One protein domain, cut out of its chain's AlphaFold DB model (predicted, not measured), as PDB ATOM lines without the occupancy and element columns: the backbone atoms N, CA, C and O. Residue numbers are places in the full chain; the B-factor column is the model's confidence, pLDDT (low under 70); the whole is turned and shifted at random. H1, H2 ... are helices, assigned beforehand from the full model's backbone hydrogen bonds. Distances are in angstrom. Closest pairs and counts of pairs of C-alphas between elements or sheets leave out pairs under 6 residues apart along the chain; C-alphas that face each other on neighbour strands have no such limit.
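This is residues 32 to 82 of the 82 residues of an uncharacterized protein of bacterium (UniProt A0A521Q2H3). A thin chain folds back on itself as a long, loose loop: H1 runs toward one end, residues 45 to 56 turn round there, and H2 and H3 follow on the way back, with H4 turned off at the other end. H1 and H2 lie near the turn. The 51 printed residues, all helix by class, hold H1, H2, H3 and H4 in that order and no named strand. The whole is extended, a rod of 47 by 18 by 12 A with a radius of gyration of the C-alphas of 15.3 A.

Find C-alpha 37 at (78.865, -21.948, -238.406); from there H1, residues 37 to 44, runs 10.7 A. Next come H2, residues 57 to 60, 5.9 A, and H3, residues 64 to 71, 10.2 A. H4, residues 74 to 80, runs 10.0 A to C-alpha 80 at (88.242, -5.337, -216.992).

Look at Ile 40 and Pro 57: H1 and H2 touch, these closest C-alphas 5.5 A apart. H2 and H3 are apart. H3 and H4 are close but not clearly touching, their closest C-alphas, of Leu 69 and Val 75, 6.3 A apart, at a steep tilt of 51 degrees, the same way. H1, H3 and H4 have every O i to N i+4 pair within hydrogen-bond range; H2 is too short for one.

The C-alphas of Pro 50 and Arg 81 are the two farthest apart, 47.5 A. The printed part has no cut; the link from H1 to H2 is long. Residues 46 to 51 and 77 to 82 stand free, of which 77 to 80 belong to H4. Residue 82 is under 70 in pLDDT.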
ATOM      1  N   VAL A  32      84.558 -10.922-227.950       95.12
ATOM      2  CA  VAL A  32      85.120 -12.132-228.559       95.12
ATOM      3  C   VAL A  32      84.308 -12.420-229.818       95.12
ATOM      4  O   VAL A  32      83.162 -12.859-229.711       95.12
ATOM      5  N   PRO A  33      84.835 -12.105-231.010       94.00
ATOM      6  CA  PRO A  33      84.086 -12.211-232.256       94.00
ATOM      7  C   PRO A  33      84.133 -13.639-232.812       94.00
ATOM      8  O   PRO A  33      84.710 -13.877-233.871       94.00
ATOM      9  N   TYR A  34      83.549 -14.602-232.095       96.06
ATOM     10  CA  TYR A  34      83.404 -15.965-232.610       96.06
ATOM     11  C   TYR A  34      82.570 -15.983-233.891       96.06
ATOM     12  O   TYR A  34      81.536 -15.318-233.970       96.06
ATOM     13  N   MET A  35      82.993 -16.785-234.867       96.06
ATOM     14  CA  MET A  35      82.214 -17.024-236.077       96.06
ATOM     15  C   MET A  35      81.284 -18.225-235.869       96.06
ATOM     16  O   MET A  35      81.782 -19.345-235.715       96.06
ATOM     17  N   PRO A  36      79.954 -18.038-235.834       96.31
ATOM     18  CA  PRO A  36      79.027 -19.154-235.788       96.31
ATOM     19  C   PRO A  36      78.928 -19.814-237.166       96.31
ATOM     20  O   PRO A  36      78.735 -19.151-238.184       96.31
ATOM     21  N   GLU A  37      78.981 -21.141-237.185       97.44
ATOM     22  CA  GLU A  37      78.865 -21.948-238.406       97.44
ATOM     23  C   GLU A  37      77.575 -21.647-239.196       97.44
ATOM     24  O   GLU A  37      77.583 -21.602-240.425       97.44
ATOM     25  N   GLU A  38      76.476 -21.356-238.491       97.31
ATOM     26  CA  GLU A  38      75.175 -21.013-239.081       97.31
ATOM     27  C   GLU A  38      75.196 -19.704-239.886       97.31
ATOM     28  O   GLU A  38      74.494 -19.577-240.892       97.31
ATOM     29  N   ALA A  39      76.031 -18.733-239.499       96.75
ATOM     30  CA  ALA A  39      76.183 -17.510-240.285       96.75
ATOM     31  C   ALA A  39      76.837 -17.814-241.638       96.75
ATOM     32  O   ALA A  39      76.392 -17.297-242.661       96.75
ATOM     33  N   ILE A  40      77.831 -18.707-241.668       98.06
ATOM     34  CA  ILE A  40      78.447 -19.154-242.922       98.06
ATOM     35  C   ILE A  40      77.435 -19.929-243.773       98.06
ATOM     36  O   ILE A  40      77.321 -19.660-244.968       98.06
ATOM     37  N   ARG A  41      76.631 -20.821-243.171       97.62
ATOM     38  CA  ARG A  41      75.538 -21.523-243.880       97.62
ATOM     39  C   ARG A  41      74.550 -20.552-244.519       97.62
ATOM     40  O   ARG A  41      74.167 -20.748-245.669       97.62
ATOM     41  N   SER A  42      74.180 -19.496-243.797       98.06
ATOM     42  CA  SER A  42      73.256 -18.467-244.285       98.06
ATOM     43  C   SER A  42      73.808 -17.702-245.488       98.06
ATOM     44  O   SER A  42      73.053 -17.344-246.384       98.06
ATOM     45  N   VAL A  43      75.121 -17.463-245.540       97.50
ATOM     46  CA  VAL A  43      75.767 -16.820-246.695       97.50
ATOM     47  C   VAL A  43      75.888 -17.791-247.873       97.50
ATOM     48  O   VAL A  43      75.608 -17.415-249.010       97.50
ATOM     49  N   LEU A  44      76.268 -19.048-247.619       98.19
ATOM     50  CA  LEU A  44      76.378 -20.071-248.665       98.19
ATOM     51  C   LEU A  44      75.027 -20.360-249.335       98.19
ATOM     52  O   LEU A  44      74.995 -20.583-250.542       98.19
ATOM     53  N   SER A  45      73.917 -20.313-248.589       97.31
ATOM     54  CA  SER A  45      72.578 -20.613-249.118       97.31
ATOM     55  C   SER A  45      72.051 -19.581-250.120       97.31
ATOM     56  O   SER A  45      71.183 -19.910-250.926       97.31
ATOM     57  N   VAL A  46      72.581 -18.353-250.094       97.81
ATOM     58  CA  VAL A  46      72.202 -17.263-251.010       97.81
ATOM     59  C   VAL A  46      73.261 -16.982-252.079       97.81
ATOM     60  O   VAL A  46      73.090 -16.071-252.886       97.81
ATOM     61  N   SER A  47      74.366 -17.731-252.086       97.44
ATOM     62  CA  SER A  47      75.441 -17.555-253.061       97.44
ATOM     63  C   SER A  47      75.089 -18.210-254.397       97.44
ATOM     64  O   SER A  47      74.625 -19.346-254.451       97.44
ATOM     65  N   ASP A  48      75.379 -17.513-255.492       97.50
ATOM     66  CA  ASP A  48      75.301 -18.023-256.864       97.50
ATOM     67  C   ASP A  48      76.559 -18.805-257.286       97.50
ATOM     68  O   ASP A  48      76.631 -19.347-258.392       97.50
ATOM     69  N   HIS A  49      77.565 -18.894-256.410       97.25
ATOM     70  CA  HIS A  49      78.807 -19.580-256.713       97.25
ATOM     71  C   HIS A  49      78.564 -21.098-256.831       97.25
ATOM     72  O   HIS A  49      78.043 -21.716-255.901       97.25
ATOM     73  N   PRO A  50      79.021 -21.766-257.908       96.31
ATOM     74  CA  PRO A  50      78.667 -23.162-258.192       96.31
ATOM     75  C   PRO A  50      79.149 -24.161-257.131       96.31
ATOM     76  O   PRO A  50      78.618 -25.262-257.030       96.31
ATOM     77  N   LYS A  51      80.159 -23.791-256.332       96.69
ATOM     78  CA  LYS A  51      80.667 -24.615-255.222       96.69
ATOM     79  C   LYS A  51      79.986 -24.346-253.876       96.69
ATOM     80  O   LYS A  51      80.303 -25.037-252.919       96.69
ATOM     81  N   ALA A  52      79.104 -23.350-253.770       97.44
ATOM     82  CA  ALA A  52      78.527 -22.955-252.483       97.44
ATOM     83  C   ALA A  52      77.662 -24.064-251.867       97.44
ATOM     84  O   ALA A  52      77.769 -24.334-250.676       97.44
ATOM     85  N   ALA A  53      76.877 -24.762-252.694       94.44
ATOM     86  CA  ALA A  53      75.971 -25.820-252.246       94.44
ATOM     87  C   ALA A  53      76.680 -27.036-251.618       94.44
ATOM     88  O   ALA A  53      76.069 -27.756-250.833       94.44
ATOM     89  N   SER A  54      77.946 -27.282-251.970       96.50
ATOM     90  CA  SER A  54      78.734 -28.415-251.469       96.50
ATOM     91  C   SER A  54      79.878 -28.012-250.540       96.50
ATOM     92  O   SER A  54      80.623 -28.884-250.095       96.50
ATOM     93  N   ALA A  55      80.051 -26.718-250.269       98.19
ATOM     94  CA  ALA A  55      81.104 -26.243-249.385       98.19
ATOM     95  C   ALA A  55      80.802 -26.630-247.929       98.19
ATOM     96  O   ALA A  55      79.657 -26.517-247.481       98.19
ATOM     97  N   ASP A  56      81.824 -27.050-247.179       97.81
ATOM     98  CA  ASP A  56      81.702 -27.211-245.731       97.81
ATOM     99  C   ASP A  56      81.819 -25.823-245.073       97.81
ATOM    100  O   ASP A  56      82.841 -25.151-245.235       97.81
ATOM    101  N   PRO A  57      80.810 -25.356-244.315       97.62
ATOM    102  CA  PRO A  57      80.893 -24.089-243.593       97.62
ATOM    103  C   PRO A  57      82.117 -23.969-242.673       97.62
ATOM    104  O   PRO A  57      82.592 -22.857-242.435       97.62
ATOM    105  N   LYS A  58      82.641 -25.090-242.164       96.62
ATOM    106  CA  LYS A  58      83.810 -25.116-241.273       96.62
ATOM    107  C   LYS A  58      85.119 -24.761-241.970       96.62
ATOM    108  O   LYS A  58      86.066 -24.384-241.288       96.62
ATOM    109  N   ASP A  59      85.162 -24.792-243.299       96.94
ATOM    110  CA  ASP A  59      86.348 -24.393-244.062       96.94
ATOM    111  C   ASP A  59      86.571 -22.866-244.062       96.94
ATOM    112  O   ASP A  59      87.636 -22.391-244.459       96.94
ATOM    113  N   PHE A  60      85.585 -22.074-243.620       96.81
ATOM    114  CA  PHE A  60      85.603 -20.608-243.726       96.81
ATOM    115  C   PHE A  60      85.940 -19.879-242.425       96.81
ATOM    116  O   PHE A  60      86.011 -18.647-242.417       96.81
ATOM    117  N   PHE A  61      86.132 -20.595-241.316       96.69
ATOM    118  CA  PHE A  61      86.470 -19.969-240.043       96.69
ATOM    119  C   PHE A  61      87.321 -20.872-239.156       96.69
ATOM    120  O   PHE A  61      87.223 -22.093-239.188       96.69
ATOM    121  N   ASP A  62      88.120 -20.244-238.296       97.00
ATOM    122  CA  ASP A  62      88.846 -20.925-237.234       97.00
ATOM    123  C   ASP A  62      88.709 -20.136-235.933       97.00
ATOM    124  O   ASP A  62      89.308 -19.076-235.745       97.00
ATOM    125  N   ASN A  63      87.898 -20.663-235.020       97.38
ATOM    126  CA  ASN A  63      87.660 -20.041-233.721       97.38
ATOM    127  C   ASN A  63      88.717 -20.417-232.670       97.38
ATOM    128  O   ASN A  63      88.648 -19.903-231.554       97.38
ATOM    129  N   ARG A  64      89.685 -21.296-232.975       97.19
ATOM    130  CA  ARG A  64      90.638 -21.805-231.974       97.19
ATOM    131  C   ARG A  64      91.507 -20.703-231.383       97.19
ATOM    132  O   ARG A  64      91.628 -20.639-230.170       97.19
ATOM    133  N   ILE A  65      92.019 -19.785-232.206       95.88
ATOM    134  CA  ILE A  65      92.851 -18.666-231.723       95.88
ATOM    135  C   ILE A  65      92.061 -17.778-230.752       95.88
ATOM    136  O   ILE A  65      92.564 -17.394-229.699       95.88
ATOM    137  N   LEU A  66      90.804 -17.464-231.085       96.12
ATOM    138  CA  LEU A  66      89.939 -16.674-230.205       96.12
ATOM    139  C   LEU A  66      89.654 -17.415-228.898       96.12
ATOM    140  O   LEU A  66      89.699 -16.806-227.831       96.12
ATOM    141  N   LYS A  67      89.427 -18.727-228.986       97.12
ATOM    142  CA  LYS A  67      89.215 -19.585-227.827       97.12
ATOM    143  C   LYS A  67      90.437 -19.654-226.917       97.12
ATOM    144  O   LYS A  67      90.287 -19.519-225.713       97.12
ATOM    145  N   GLU A  68      91.637 -19.788-227.466       97.62
ATOM    146  CA  GLU A  68      92.878 -19.772-226.684       97.62
ATOM    147  C   GLU A  68      93.071 -18.428-225.955       97.62
ATOM    148  O   GLU A  68      93.414 -18.391-224.771       97.62
ATOM    149  N   LEU A  69      92.788 -17.302-226.620       97.12
ATOM    150  CA  LEU A  69      92.832 -15.971-225.997       97.12
ATOM    151  C   LEU A  69      91.765 -15.787-224.908       97.12
ATOM    152  O   LEU A  69      91.987 -15.084-223.921       97.12
ATOM    153  N   GLU A  70      90.594 -16.391-225.072       96.62
ATOM    154  CA  GLU A  70      89.556 -16.376-224.045       96.62
ATOM    155  C   GLU A  70      89.940 -17.259-222.847       96.62
ATOM    156  O   GLU A  70      89.900 -16.790-221.708       96.62
ATOM    157  N   ASP A  71      90.385 -18.494-223.101       97.44
ATOM    158  CA  ASP A  71      90.740 -19.497-222.088       97.44
ATOM    159  C   ASP A  71      91.929 -19.048-221.219       97.44
ATOM    160  O   ASP A  71      91.967 -19.319-220.019       97.44
ATOM    161  N   THR A  72      92.884 -18.308-221.794       97.56
ATOM    162  CA  THR A  72      94.007 -17.701-221.048       97.56
ATOM    163  C   THR A  72      93.582 -16.546-220.136       97.56
ATOM    164  O   THR A  72      94.385 -16.063-219.338       97.56
ATOM    165  N   GLY A  73      92.336 -16.074-220.238       96.19
ATOM    166  CA  GLY A  73      91.834 -14.919-219.496       96.19
ATOM    167  C   GLY A  73      92.243 -13.565-220.083       96.19
ATOM    168  O   GLY A  73      91.828 -12.534-219.548       96.19
ATOM    169  N   PHE A  74      92.982 -13.541-221.200       96.31
ATOM    170  CA  PHE A  74      93.467 -12.313-221.837       96.31
ATOM    171  C   PHE A  74      92.323 -11.350-222.174       96.31
ATOM    172  O   PHE A  74      92.378 -10.166-221.838       96.31
ATOM    173  N   VAL A  75      91.247 -11.852-222.790       94.94
ATOM    174  CA  VAL A  75      90.079 -11.028-223.150       94.94
ATOM    175  C   VAL A  75      89.439 -10.420-221.900       94.94
ATOM    176  O   VAL A  75      89.111  -9.231-221.875       94.94
ATOM    177  N   LYS A  76      89.262 -11.222-220.845       94.75
ATOM    178  CA  LYS A  76      88.665 -10.758-219.588       94.75
ATOM    179  C   LYS A  76      89.493  -9.625-218.988       94.75
ATOM    180  O   LYS A  76      88.923  -8.594-218.641       94.75
ATOM    181  N   GLU A  77      90.810  -9.799-218.917       96.19
ATOM    182  CA  GLU A  77      91.738  -8.784-218.416       96.19
ATOM    183  C   GLU A  77      91.711  -7.503-219.263       96.19
ATOM    184  O   GLU A  77      91.638  -6.396-218.722       96.19
ATOM    185  N   LEU A  78      91.719  -7.638-220.592       93.44
ATOM    186  CA  LEU A  78      91.674  -6.514-221.528       93.44
ATOM    187  C   LEU A  78      90.449  -5.620-221.291       93.44
ATOM    188  O   LEU A  78      90.563  -4.393-221.320       93.44
ATOM    189  N   TYR A  79      89.282  -6.221-221.047       91.62
ATOM    190  CA  TYR A  79      88.029  -5.486-220.856       91.62
ATOM    191  C   TYR A  79      87.700  -5.147-219.397       91.62
ATOM    192  O   TYR A  79      86.805  -4.332-219.183       91.62
ATOM    193  N   SER A  80      88.391  -5.721-218.405       91.38
ATOM    194  CA  SER A  80      88.242  -5.337-216.992       91.38
ATOM    195  C   SER A  80      89.099  -4.134-216.597       91.38
ATOM    196  O   SER A  80      88.839  -3.509-215.577       91.38
ATOM    197  N   ARG A  81      90.137  -3.808-217.376       74.19
ATOM    198  CA  ARG A  81      91.027  -2.650-217.157       74.19
ATOM    199  C   ARG A  81      90.434  -1.316-217.642       74.19
ATOM    200  O   ARG A  81      91.184  -0.364-217.850       74.19
ATOM    201  N   ARG A  82      89.123  -1.261-217.882       56.03
ATOM    202  CA  ARG A  82      88.439  -0.114-218.483       56.03
ATOM    203  C   ARG A  82      87.474   0.546-217.516       56.03
ATOM    204  O   ARG A  82      86.796  -0.203-216.783       56.03
TER     205      ARG A  82